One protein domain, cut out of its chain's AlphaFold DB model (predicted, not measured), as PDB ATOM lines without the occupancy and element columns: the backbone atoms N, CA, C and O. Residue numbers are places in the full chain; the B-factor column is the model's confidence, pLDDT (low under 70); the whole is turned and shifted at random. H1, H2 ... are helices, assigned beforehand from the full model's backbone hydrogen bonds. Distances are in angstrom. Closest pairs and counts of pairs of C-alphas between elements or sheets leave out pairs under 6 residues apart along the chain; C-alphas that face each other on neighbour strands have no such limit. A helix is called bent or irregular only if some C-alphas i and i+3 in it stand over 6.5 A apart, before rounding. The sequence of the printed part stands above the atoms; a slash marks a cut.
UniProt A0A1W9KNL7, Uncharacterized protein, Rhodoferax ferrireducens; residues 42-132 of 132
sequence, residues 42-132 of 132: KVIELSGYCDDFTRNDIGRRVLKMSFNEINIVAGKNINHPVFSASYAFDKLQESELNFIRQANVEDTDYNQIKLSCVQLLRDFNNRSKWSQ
ATOM      1  N   LYS A  42     -31.711  13.344 -48.538       94.69
ATOM      2  CA  LYS A  42     -30.543  14.226 -48.535       94.69
ATOM      3  C   LYS A  42     -30.855  15.564 -47.867       94.69
ATOM      4  O   LYS A  42     -30.030  16.094 -47.138       94.69
ATOM      5  N   VAL A  43     -32.065  16.091 -48.030       94.19
ATOM      6  CA  VAL A  43     -32.473  17.326 -47.344       94.19
ATOM      7  C   VAL A  43     -32.583  17.168 -45.836       94.19
ATOM      8  O   VAL A  43     -32.230  18.100 -45.113       94.19
ATOM      9  N   ILE A  44     -33.032  16.015 -45.344       94.94
ATOM     10  CA  ILE A  44     -33.038  15.732 -43.903       94.94
ATOM     11  C   ILE A  44     -31.599  15.719 -43.367       94.94
ATOM     12  O   ILE A  44     -31.324  16.352 -42.350       94.94
ATOM     13  N   GLU A  45     -30.670  15.077 -44.082       96.62
ATOM     14  CA  GLU A  45     -29.240  15.064 -43.730       96.62
ATOM     15  C   GLU A  45     -28.644  16.483 -43.727       96.62
ATOM     16  O   GLU A  45     -28.045  16.899 -42.737       96.62
ATOM     17  N   LEU A  46     -28.885  17.266 -44.786       97.38
ATOM     18  CA  LEU A  46     -28.436  18.661 -44.880       97.38
ATOM     19  C   LEU A  46     -29.022  19.540 -43.774       97.38
ATOM     20  O   LEU A  46     -28.325  20.405 -43.247       97.38
ATOM     21  N   SER A  47     -30.280  19.311 -43.394       97.00
ATOM     22  CA  SER A  47     -30.911  20.028 -42.282       97.00
ATOM     23  C   SER A  47     -30.210  19.721 -40.956       97.00
ATOM     24  O   SER A  47     -29.997  20.635 -40.163       97.00
ATOM     25  N   GLY A  48     -29.786  18.470 -40.747       97.50
ATOM     26  CA  GLY A  48     -28.976  18.073 -39.593       97.50
ATOM     27  C   GLY A  48     -27.612  18.766 -39.561       97.50
ATOM     28  O   GLY A  48     -27.252  19.361 -38.550       97.50
ATOM     29  N   TYR A  49     -26.884  18.784 -40.683       98.31
ATOM     30  CA  TYR A  49     -25.602  19.500 -40.764       98.31
ATOM     31  C   TYR A  49     -25.761  21.007 -40.546       98.31
ATOM     32  O   TYR A  49     -24.945  21.635 -39.871       98.31
ATOM     33  N   CYS A  50     -26.833  21.595 -41.070       98.19
ATOM     34  CA  CYS A  50     -27.169  22.985 -40.804       98.19
ATOM     35  C   CYS A  50     -27.385  23.259 -39.312       98.19
ATOM     36  O   CYS A  50     -26.875  24.264 -38.812       98.19
ATOM     37  N   ASP A  51     -28.093  22.388 -38.591       98.00
ATOM     38  CA  ASP A  51     -28.274  22.530 -37.143       98.00
ATOM     39  C   ASP A  51     -26.932  22.428 -36.408       98.00
ATOM     40  O   ASP A  51     -26.539  23.362 -35.707       98.00
ATOM     41  N   ASP A  52     -26.158  21.370 -36.654       98.00
ATOM     42  CA  ASP A  52     -24.872  21.156 -35.981       98.00
ATOM     43  C   ASP A  52     -23.879  22.306 -36.194       98.00
ATOM     44  O   ASP A  52     -23.187  22.703 -35.251       98.00
ATOM     45  N   PHE A  53     -23.826  22.872 -37.403       98.19
ATOM     46  CA  PHE A  53     -22.929  23.980 -37.730       98.19
ATOM     47  C   PHE A  53     -23.418  25.335 -37.193       98.19
ATOM     48  O   PHE A  53     -22.615  26.169 -36.761       98.19
ATOM     49  N   THR A  54     -24.727  25.598 -37.229       98.00
ATOM     50  CA  THR A  54     -25.273  26.919 -36.867       98.00
ATOM     51  C   THR A  54     -25.666  27.043 -35.398       98.00
ATOM     52  O   THR A  54     -25.769  28.170 -34.902       98.00
ATOM     53  N   ARG A  55     -25.819  25.925 -34.678       96.81
ATOM     54  CA  ARG A  55     -26.170  25.879 -33.254       96.81
ATOM     55  C   ARG A  55     -25.251  26.768 -32.421       96.81
ATOM     56  O   ARG A  55     -24.037  26.584 -32.396       96.81
ATOM     57  N   ASN A  56     -25.848  27.717 -31.700       96.31
ATOM     58  CA  ASN A  56     -25.140  28.676 -30.843       96.31
ATOM     59  C   ASN A  56     -23.976  29.400 -31.552       96.31
ATOM     60  O   ASN A  56     -22.960  29.698 -30.930       96.31
ATOM     61  N   ASP A  57     -24.103  29.631 -32.864       96.25
ATOM     62  CA  ASP A  57     -23.077  30.230 -33.724       96.25
ATOM     63  C   ASP A  57     -21.706  29.515 -33.683       96.25
ATOM     64  O   ASP A  57     -20.677  30.108 -34.020       96.25
ATOM     65  N   ILE A  58     -21.668  28.227 -33.319       97.25
ATOM     66  CA  ILE A  58     -20.420  27.465 -33.160       97.25
ATOM     67  C   ILE A  58     -19.594  27.390 -34.450       97.25
ATOM     68  O   ILE A  58     -18.364  27.410 -34.390       97.25
ATOM     69  N   GLY A  59     -20.243  27.404 -35.616       97.06
ATOM     70  CA  GLY A  59     -19.577  27.468 -36.913       97.06
ATOM     71  C   GLY A  59     -18.641  28.671 -37.054       97.06
ATOM     72  O   GLY A  59     -17.568  28.535 -37.631       97.06
ATOM     73  N   ARG A  60     -18.949  29.826 -36.438       96.56
ATOM     74  CA  ARG A  60     -18.040  30.994 -36.436       96.56
ATOM     75  C   ARG A  60     -16.706  30.690 -35.771       96.56
ATOM     76  O   ARG A  60     -15.691  31.272 -36.141       96.56
ATOM     77  N   ARG A  61     -16.735  29.849 -34.737       95.81
ATOM     78  CA  ARG A  61     -15.543  29.431 -34.006       95.81
ATOM     79  C   ARG A  61     -14.764  28.410 -34.824       95.81
ATOM     80  O   ARG A  61     -13.564  28.583 -34.978       95.81
ATOM     81  N   VAL A  62     -15.446  27.403 -35.369       95.81
ATOM     82  CA  VAL A  62     -14.829  26.348 -36.192       95.81
ATOM     83  C   VAL A  62     -14.080  26.928 -37.388       95.81
ATOM     84  O   VAL A  62     -12.942  26.546 -37.614       95.81
ATOM     85  N   LEU A  63     -14.665  27.899 -38.099       96.19
ATOM     86  CA  LEU A  63     -14.021  28.518 -39.267       96.19
ATOM     87  C   LEU A  63     -12.709  29.253 -38.946       96.19
ATOM     88  O   LEU A  63     -11.944  29.547 -39.852       96.19
ATOM     89  N   LYS A  64     -12.454  29.562 -37.671       94.88
ATOM     90  CA  LYS A  64     -11.240  30.239 -37.194       94.88
ATOM     91  C   LYS A  64     -10.253  29.289 -36.519       94.88
ATOM     92  O   LYS A  64      -9.314  29.753 -35.880       94.88
ATOM     93  N   MET A  65     -10.520  27.988 -36.557       94.12
ATOM     94  CA  MET A  65      -9.689  26.973 -35.928       94.12
ATOM     95  C   MET A  65      -9.068  26.089 -36.998       94.12
ATOM     96  O   MET A  65      -9.734  25.630 -37.925       94.12
ATOM     97  N   SER A  66      -7.800  25.767 -36.808       92.75
ATOM     98  CA  SER A  66      -7.163  24.669 -37.515       92.75
ATOM     99  C   SER A  66      -7.747  23.322 -37.075       92.75
ATOM    100  O   SER A  66      -8.245  23.152 -35.957       92.75
ATOM    101  N   PHE A  67      -7.598  22.306 -37.926       89.81
ATOM    102  CA  PHE A  67      -7.987  20.933 -37.593       89.81
ATOM    103  C   PHE A  67      -7.316  20.419 -36.303       89.81
ATOM    104  O   PHE A  67      -7.924  19.689 -35.518       89.81
ATOM    105  N   ASN A  68      -6.071  20.826 -36.040       93.94
ATOM    106  CA  ASN A  68      -5.363  20.424 -34.828       93.94
ATOM    107  C   ASN A  68      -5.987  21.042 -33.566       93.94
ATOM    108  O   ASN A  68      -6.206  20.341 -32.580       93.94
ATOM    109  N   GLU A  69      -6.346  22.328 -33.604       95.56
ATOM    110  CA  GLU A  69      -7.045  22.987 -32.494       95.56
ATOM    111  C   GLU A  69      -8.419  22.364 -32.241       95.56
ATOM    112  O   GLU A  69      -8.815  22.194 -31.087       95.56
ATOM    113  N   ILE A  70      -9.133  21.971 -33.301       94.31
ATOM    114  CA  ILE A  70     -10.417  21.265 -33.195       94.31
ATOM    115  C   ILE A  70     -10.235  19.945 -32.446       94.31
ATOM    116  O   ILE A  70     -10.970  19.682 -31.493       94.31
ATOM    117  N   ASN A  71      -9.229  19.146 -32.809       93.12
ATOM    118  CA  ASN A  71      -8.939  17.875 -32.139       93.12
ATOM    119  C   ASN A  71      -8.518  18.051 -30.676       93.12
ATOM    120  O   ASN A  71      -8.934  17.262 -29.823       93.12
ATOM    121  N   ILE A  72      -7.728  19.085 -30.374       95.88
ATOM    122  CA  ILE A  72      -7.322  19.416 -29.002       95.88
ATOM    123  C   ILE A  72      -8.545  19.788 -28.161       95.88
ATOM    124  O   ILE A  72      -8.730  19.241 -27.077       95.88
ATOM    125  N   VAL A  73      -9.407  20.674 -28.669       95.00
ATOM    126  CA  VAL A  73     -10.617  21.120 -27.959       95.00
ATOM    127  C   VAL A  73     -11.627  19.986 -27.796       95.00
ATOM    128  O   VAL A  73     -12.247  19.870 -26.743       95.00
ATOM    129  N   ALA A  74     -11.800  19.146 -28.816       93.94
ATOM    130  CA  ALA A  74     -12.733  18.026 -28.772       93.94
ATOM    131  C   ALA A  74     -12.238  16.860 -27.905       93.94
ATOM    132  O   ALA A  74     -13.053  16.071 -27.434       93.94
ATOM    133  N   GLY A  75     -10.926  16.720 -27.687       85.62
ATOM    134  CA  GLY A  75     -10.366  15.734 -26.761       85.62
ATOM    135  C   GLY A  75     -10.806  14.294 -27.052       85.62
ATOM    136  O   GLY A  75     -11.324  13.619 -26.168       85.62
ATOM    137  N   LYS A  76     -10.639  13.827 -28.300       86.75
ATOM    138  CA  LYS A  76     -11.107  12.517 -28.825       86.75
ATOM    139  C   LYS A  76     -12.626  12.272 -28.766       86.75
ATOM    140  O   LYS A  76     -13.081  11.224 -29.221       86.75
ATOM    141  N   ASN A  77     -13.423  13.204 -28.248       92.06
ATOM    142  CA  ASN A  77     -14.873  13.089 -28.244       92.06
ATOM    143  C   ASN A  77     -15.441  13.538 -29.596       92.06
ATOM    144  O   ASN A  77     -15.607  14.729 -29.851       92.06
ATOM    145  N   ILE A  78     -15.786  12.573 -30.448       87.06
ATOM    146  CA  ILE A  78     -16.400  12.830 -31.762       87.06
ATOM    147  C   ILE A  78     -17.789  13.484 -31.667       87.06
ATOM    148  O   ILE A  78     -18.244  14.106 -32.620       87.06
ATOM    149  N   ASN A  79     -18.445  13.385 -30.508       91.38
ATOM    150  CA  ASN A  79     -19.730  14.031 -30.236       91.38
ATOM    151  C   ASN A  79     -19.552  15.425 -29.615       91.38
ATOM    152  O   ASN A  79     -20.525  16.052 -29.197       91.38
ATOM    153  N   HIS A  80     -18.312  15.909 -29.480       96.25
ATOM    154  CA  HIS A  80     -18.065  17.252 -28.985       96.25
ATOM    155  C   HIS A  80     -18.608  18.274 -29.998       96.25
ATOM    156  O   HIS A  80     -18.270  18.170 -31.179       96.25
ATOM    157  N   PRO A  81     -19.357  19.313 -29.574       96.44
ATOM    158  CA  PRO A  81     -20.012  20.240 -30.499       96.44
ATOM    159  C   PRO A  81     -19.080  20.868 -31.542       96.44
ATOM    160  O   PRO A  81     -19.481  21.058 -32.682       96.44
ATOM    161  N   VAL A  82     -17.826  21.161 -31.175       96.88
ATOM    162  CA  VAL A  82     -16.819  21.709 -32.107       96.88
ATOM    163  C   VAL A  82     -16.440  20.697 -33.192       96.88
ATOM    164  O   VAL A  82     -16.294  21.079 -34.347       96.88
ATOM    165  N   PHE A  83     -16.312  19.413 -32.841       96.31
ATOM    166  CA  PHE A  83     -16.002  18.361 -33.809       96.31
ATOM    167  C   PHE A  83     -17.193  18.115 -34.738       96.31
ATOM    168  O   PHE A  83     -17.030  18.113 -35.955       96.31
ATOM    169  N   SER A  84     -18.401  17.998 -34.177       96.56
ATOM    170  CA  SER A  84     -19.631  17.829 -34.961       96.56
ATOM    171  C   SER A  84     -19.858  19.001 -35.918       96.56
ATOM    172  O   SER A  84     -20.160  18.783 -37.085       96.56
ATOM    173  N   ALA A  85     -19.631  20.238 -35.468       97.69
ATOM    174  CA  ALA A  85     -19.732  21.420 -36.318       97.69
ATOM    175  C   ALA A  85     -18.651  21.465 -37.412       97.69
ATOM    176  O   ALA A  85     -18.951  21.863 -38.533       97.69
ATOM    177  N   SER A  86     -17.418  21.026 -37.128       96.56
ATOM    178  CA  SER A  86     -16.374  20.871 -38.154       96.56
ATOM    179  C   SER A  86     -16.774  19.864 -39.221       96.56
ATOM    180  O   SER A  86     -16.699  20.160 -40.406       96.56
ATOM    181  N   TYR A  87     -17.260  18.697 -38.808       96.19
ATOM    182  CA  TYR A  87     -17.723  17.679 -39.744       96.19
ATOM    183  C   TYR A  87     -18.933  18.157 -40.562       96.19
ATOM    184  O   TYR A  87     -19.011  17.932 -41.769       96.19
ATOM    185  N   ALA A  88     -19.869  18.857 -39.920       97.81
ATOM    186  CA  ALA A  88     -21.008  19.457 -40.596       97.81
ATOM    187  C   ALA A  88     -20.566  20.492 -41.639       97.81
ATOM    188  O   ALA A  88     -21.119  20.517 -42.736       97.81
ATOM    189  N   PHE A  89     -19.551  21.307 -41.340       97.19
ATOM    190  CA  PHE A  89     -18.978  22.239 -42.307       97.19
ATOM    191  C   PHE A  89     -18.442  21.522 -43.550       97.19
ATOM    192  O   PHE A  89     -18.801  21.914 -44.660       97.19
ATOM    193  N   ASP A  90     -17.670  20.447 -43.377       95.50
ATOM    194  CA  ASP A  90     -17.148  19.654 -44.497       95.50
ATOM    195  C   ASP A  90     -18.293  19.123 -45.375       95.50
ATOM    196  O   ASP A  90     -18.268  19.238 -46.600       95.50
ATOM    197  N   LYS A  91     -19.367  18.623 -44.754       97.19
ATOM    198  CA  LYS A  91     -20.539  18.121 -45.487       97.19
ATOM    199  C   LYS A  91     -21.326  19.221 -46.191       97.19
ATOM    200  O   LYS A  91     -21.820  19.011 -47.297       97.19
ATOM    201  N   LEU A  92     -21.420  20.408 -45.598       96.56
ATOM    202  CA  LEU A  92     -22.021  21.573 -46.247       96.56
ATOM    203  C   LEU A  92     -21.155  22.053 -47.425       96.56
ATOM    204  O   LEU A  92     -21.710  22.482 -48.444       96.56
ATOM    205  N   GLN A  93     -19.824  21.943 -47.337       94.62
ATOM    206  CA  GLN A  93     -18.910  22.268 -48.440       94.62
ATOM    207  C   GLN A  93     -19.078  21.349 -49.656       94.62
ATOM    208  O   GLN A  93     -18.898  21.779 -50.793       94.62
ATOM    209  N   GLU A  94     -19.497  20.109 -49.432       92.69
ATOM    210  CA  GLU A  94     -19.778  19.123 -50.484       92.69
ATOM    211  C   GLU A  94     -21.231  19.183 -51.001       92.69
ATOM    212  O   GLU A  94     -21.595  18.461 -51.928       92.69
ATOM    213  N   SER A  95     -22.083  20.019 -50.398       93.50
ATOM    214  CA  SER A  95     -23.525  20.051 -50.679       93.50
ATOM    215  C   SER A  95     -23.926  20.909 -51.886       93.50
ATOM    216  O   SER A  95     -23.132  21.655 -52.455       93.50
ATOM    217  N   GLU A  96     -25.206  20.859 -52.248       90.56
ATOM    218  CA  GLU A  96     -25.832  21.728 -53.250       90.56
ATOM    219  C   GLU A  96     -26.404  23.033 -52.673       90.56
ATOM    220  O   GLU A  96     -27.088  23.769 -53.388       90.56
ATOM    221  N   LEU A  97     -26.173  23.335 -51.388       94.25
ATOM    222  CA  LEU A  97     -26.595  24.615 -50.816       94.25
ATOM    223  C   LEU A  97     -25.799  25.772 -51.433       94.25
ATOM    224  O   LEU A  97     -24.608  25.650 -51.723       94.25
ATOM    225  N   ASN A  98     -26.464  26.909 -51.619       93.81
ATOM    226  CA  ASN A  98     -25.934  28.024 -52.390       93.81
ATOM    227  C   ASN A  98     -25.214  29.048 -51.505       93.81
ATOM    228  O   ASN A  98     -25.809  30.024 -51.050       93.81
ATOM    229  N   PHE A  99     -23.912  28.850 -51.321       94.50
ATOM    230  CA  PHE A  99     -23.011  29.821 -50.704       94.50
ATOM    231  C   PHE A  99     -21.640  29.808 -51.387       94.50
ATOM    232  O   PHE A  99     -21.277  28.847 -52.069       94.50
ATOM    233  N   ILE A 100     -20.863  30.881 -51.214       92.94
ATOM    234  CA  ILE A 100     -19.541  30.996 -51.840       92.94
ATOM    235  C   ILE A 100     -18.562  30.031 -51.165       92.94
ATOM    236  O   ILE A 100     -18.327  30.102 -49.957       92.94
ATOM    237  N   ARG A 101     -17.959  29.151 -51.971       91.12
ATOM    238  CA  ARG A 101     -16.903  28.229 -51.539       91.12
ATOM    239  C   ARG A 101     -15.559  28.926 -51.628       91.12
ATOM    240  O   ARG A 101     -15.181  29.390 -52.700       91.12
ATOM    241  N   GLN A 102     -14.855  28.989 -50.508       90.00
ATOM    242  CA  GLN A 102     -13.507  29.537 -50.455       90.00
ATOM    243  C   GLN A 102     -12.488  28.406 -50.437       90.00
ATOM    244  O   GLN A 102     -12.747  27.336 -49.889       90.00
ATOM    245  N   ALA A 103     -11.322  28.653 -51.034       84.50
ATOM    246  CA  ALA A 103     -10.208  27.711 -50.974       84.50
ATOM    247  C   ALA A 103      -9.666  27.578 -49.542       84.50
ATOM    248  O   ALA A 103      -9.289  26.484 -49.126       84.50
ATOM    249  N   ASN A 104      -9.677  28.678 -48.781       86.38
ATOM    250  CA  ASN A 104      -9.309  28.683 -47.371       86.38
ATOM    251  C   ASN A 104     -10.561  28.720 -46.495       86.38
ATOM    252  O   ASN A 104     -11.475  29.519 -46.712       86.38
ATOM    253  N   VAL A 105     -10.573  27.888 -45.455       85.38
ATOM    254  CA  VAL A 105     -11.684  27.807 -44.497       85.38
ATOM    255  C   VAL A 105     -11.898  29.138 -43.772       85.38
ATOM    256  O   VAL A 105     -13.037  29.571 -43.623       85.38
ATOM    257  N   GLU A 106     -10.816  29.824 -43.405       85.75
ATOM    258  CA  GLU A 106     -10.850  31.092 -42.659       85.75
ATOM    259  C   GLU A 106     -11.502  32.245 -43.437       85.75
ATOM    260  O   GLU A 106     -12.108  33.132 -42.835       85.75
ATOM    261  N   ASP A 107     -11.443  32.196 -44.771       87.62
ATOM    262  CA  ASP A 107     -12.073  33.181 -45.656       87.62
ATOM    263  C   ASP A 107     -13.580  32.919 -45.835       87.62
ATOM    264  O   ASP A 107     -14.304  33.727 -46.427       87.62
ATOM    265  N   THR A 108     -14.077  31.771 -45.363       91.38
ATOM    266  CA  THR A 108     -15.474  31.381 -45.549       91.38
ATOM    267  C   THR A 108     -16.403  32.257 -44.712       91.38
ATOM    268  O   THR A 108     -16.264  32.387 -43.496       91.38
ATOM    269  N   ASP A 109     -17.427  32.822 -45.354       94.06
ATOM    270  CA  ASP A 109     -18.414  33.648 -44.668       94.06
ATOM    271  C   ASP A 109     -19.470  32.783 -43.966       94.06
ATOM    272  O   ASP A 109     -20.417  32.277 -44.578       94.06
ATOM    273  N   TYR A 110     -19.342  32.680 -42.643       96.88
ATOM    274  CA  TYR A 110     -20.331  32.039 -41.775       96.88
ATOM    275  C   TYR A 110     -21.772  32.490 -42.065       96.88
ATOM    276  O   TYR A 110     -22.698  31.675 -42.029       96.88
ATOM    277  N   ASN A 111     -21.991  33.782 -42.336       97.56
ATOM    278  CA  ASN A 111     -23.337  34.316 -42.520       97.56
ATOM    279  C   ASN A 111     -23.986  33.780 -43.798       97.56
ATOM    280  O   ASN A 111     -25.190  33.535 -43.790       97.56
ATOM    281  N   GLN A 112     -23.221  33.545 -44.866       97.25
ATOM    282  CA  GLN A 112     -23.764  32.966 -46.100       97.25
ATOM    283  C   GLN A 112     -24.238  31.531 -45.885       97.25
ATOM    284  O   GLN A 112     -25.336  31.173 -46.317       97.25
ATOM    285  N   ILE A 113     -23.460  30.729 -45.153       97.44
ATOM    286  CA  ILE A 113     -23.852  29.359 -44.798       97.44
ATOM    287  C   ILE A 113     -25.104  29.392 -43.917       97.44
ATOM    288  O   ILE A 113     -26.080  28.702 -44.204       97.44
ATOM    289  N   LYS A 114     -25.127  30.252 -42.890       98.06
ATOM    290  CA  LYS A 114     -26.293  30.410 -42.008       98.06
ATOM    291  C   LYS A 114     -27.550  30.807 -42.784       98.06
ATOM    292  O   LYS A 114     -28.606  30.222 -42.562       98.06
ATOM    293  N   LEU A 115     -27.452  31.764 -43.705       98.06
ATOM    294  CA  LEU A 115     -28.576  32.189 -44.546       98.06
ATOM    295  C   LEU A 115     -29.061  31.064 -45.467       98.06
ATOM    296  O   LEU A 115     -30.269  30.855 -45.584       98.06
ATOM    297  N   SER A 116     -28.138  30.300 -46.053       97.88
ATOM    298  CA  SER A 116     -28.455  29.125 -46.876       97.88
ATOM    299  C   SER A 116     -29.192  28.055 -46.070       97.88
ATOM    300  O   SER A 116     -30.195  27.506 -46.524       97.88
ATOM    301  N   CYS A 117     -28.761  27.808 -44.833       98.00
ATOM    302  CA  CYS A 117     -29.424  26.893 -43.908       98.00
ATOM    303  C   CYS A 117     -30.827  27.367 -43.502       98.00
ATOM    304  O   CYS A 117     -31.779  26.588 -43.520       98.00
ATOM    305  N   VAL A 118     -30.990  28.657 -43.198       98.00
ATOM    306  CA  VAL A 118     -32.306  29.247 -42.898       98.00
ATOM    307  C   VAL A 118     -33.245  29.127 -44.100       98.00
ATOM    308  O   VAL A 118     -34.421  28.795 -43.939       98.00
ATOM    309  N   GLN A 119     -32.741  29.364 -45.312       97.81
ATOM    310  CA  GLN A 119     -33.529  29.196 -46.525       97.81
ATOM    311  C   GLN A 119     -33.933  27.735 -46.752       97.81
ATOM    312  O   GLN A 119     -35.098  27.499 -47.071       97.81
ATOM    313  N   LEU A 120     -33.020  26.777 -46.559       97.31
ATOM    314  CA  LEU A 120     -33.325  25.347 -46.650       97.31
ATOM    315  C   LEU A 120     -34.479  24.979 -45.714       97.31
ATOM    316  O   LEU A 120     -35.457  24.388 -46.159       97.31
ATOM    317  N   LEU A 121     -34.406  25.387 -44.443       96.94
ATOM    318  CA  LEU A 121     -35.445  25.102 -43.451       96.94
ATOM    319  C   LEU A 121     -36.788  25.752 -43.814       96.94
ATOM    320  O   LEU A 121     -37.849  25.145 -43.664       96.94
ATOM    321  N   ARG A 122     -36.768  26.992 -44.307       97.44
ATOM    322  CA  ARG A 122     -37.984  27.674 -44.766       97.44
ATOM    323  C   ARG A 122     -38.620  26.945 -45.947       97.44
ATOM    324  O   ARG A 122     -39.834  26.760 -45.961       97.44
ATOM    325  N   ASP A 123     -37.813  26.549 -46.927       97.06
ATOM    326  CA  ASP A 123     -38.291  25.835 -48.107       97.06
ATOM    327  C   ASP A 123     -38.797  24.433 -47.719       97.06
ATOM    328  O   ASP A 123     -39.852  24.023 -48.196       97.06
ATOM    329  N   PHE A 124     -38.118  23.738 -46.798       95.00
ATOM    330  CA  PHE A 124     -38.523  22.435 -46.250       95.00
ATOM    331  C   PHE A 124     -39.938  22.464 -45.674       95.00
ATOM    332  O   PHE A 124     -40.749  21.578 -45.939       95.00
ATOM    333  N   ASN A 125     -40.274  23.528 -44.949       94.94
ATOM    334  CA  ASN A 125     -41.594  23.696 -44.344       94.94
ATOM    335  C   ASN A 125     -42.666  24.214 -45.321       94.94
ATOM    336  O   ASN A 125     -43.830  24.367 -44.944       94.94
ATOM    337  N   ASN A 126     -42.315  24.479 -46.581       96.19
ATOM    338  CA  ASN A 126     -43.238  24.981 -47.588       96.19
ATOM    339  C   ASN A 126     -43.655  23.868 -48.558       96.19
ATOM    340  O   ASN A 126     -42.897  23.477 -49.441       96.19
ATOM    341  N   ARG A 127     -44.916  23.420 -48.469       94.00
ATOM    342  CA  ARG A 127     -45.466  22.348 -49.325       94.00
ATOM    343  C   ARG A 127     -45.300  22.599 -50.825       94.00
ATOM    344  O   ARG A 127     -45.065  21.650 -51.558       94.00
ATOM    345  N   SER A 128     -45.367  23.853 -51.276       96.19
ATOM    346  CA  SER A 128     -45.204  24.195 -52.701       96.19
ATOM    347  C   SER A 128     -43.795  23.936 -53.244       96.19
ATOM    348  O   SER A 128     -43.594  23.947 -54.455       96.19
ATOM    349  N   LYS A 129     -42.812  23.718 -52.364       96.19
ATOM    350  CA  LYS A 129     -41.437  23.394 -52.747       96.19
ATOM    351  C   LYS A 129     -41.228  21.908 -53.012       96.19
ATOM    352  O   LYS A 129     -40.204  21.561 -53.593       96.19
ATOM    353  N   TRP A 130     -42.163  21.052 -52.610       94.06
ATOM    354  CA  TRP A 130     -42.051  19.605 -52.748       94.06
ATOM    355  C   TRP A 130     -42.684  19.110 -54.049       94.06
ATOM    356  O   TRP A 130     -43.758  19.560 -54.442       94.06
ATOM    357  N   SER A 131     -42.023  18.156 -54.695       92.44
ATOM    358  CA  SER A 131     -42.494  17.463 -55.896       92.44
ATOM    359  C   SER A 131     -42.142  15.980 -55.824       92.44
ATOM    360  O   SER A 131     -41.158  15.624 -55.177       92.44
ATOM    361  N   GLN A 132     -42.920  15.137 -56.498       81.69
ATOM    362  CA  GLN A 132     -42.582  13.738 -56.780       81.69
ATOM    363  C   GLN A 132     -42.139  13.586 -58.231       81.69
ATOM    364  O   GLN A 132     -42.589  14.419 -59.055       81.69
TER     365      GLN A 132
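This is residues 42 to 132 of the 132 residues of an uncharacterized protein of Rhodoferax ferrireducens (UniProt A0A1W9KNL7). Kinked helix H1 is the core; H3 crosses it, H4 runs back along it, and H2 sits at one end. Residues 125 to 132 stick out at the other. The printed part has 91 residues, 57 of them in four named helices, with no named strand, and its class is all helix; it is compact, with a radius of gyration of the C-alphas of 13.7 A and spans of 45 by 26 by 21 A.

H1, residues 42 to 62, touches H3, residues 81 to 93, at a steep 55 degrees, closest at C-alphas 53 and 85, 4.3 A. It touches H4, residues 110 to 124, at a shallow 30 degrees, closest at C-alphas 50 and 117, 5.5 A. H2, residues 67 to 74, and H3 form a hairpin, closest at C-alphas 74 and 83, 6.0 A. In H2, H3 and H4 every O i to N i+4 pair is within hydrogen-bond range; in H1 11 of 17 are.

H1, irregular with C-alphas 53 and 56 8.6 A apart, begins at C-alpha 42 (-30.543, 14.226, -48.535); H4 ends at C-alpha 124 (-38.523, 22.435, -46.250).

The H3 to H4 link is long.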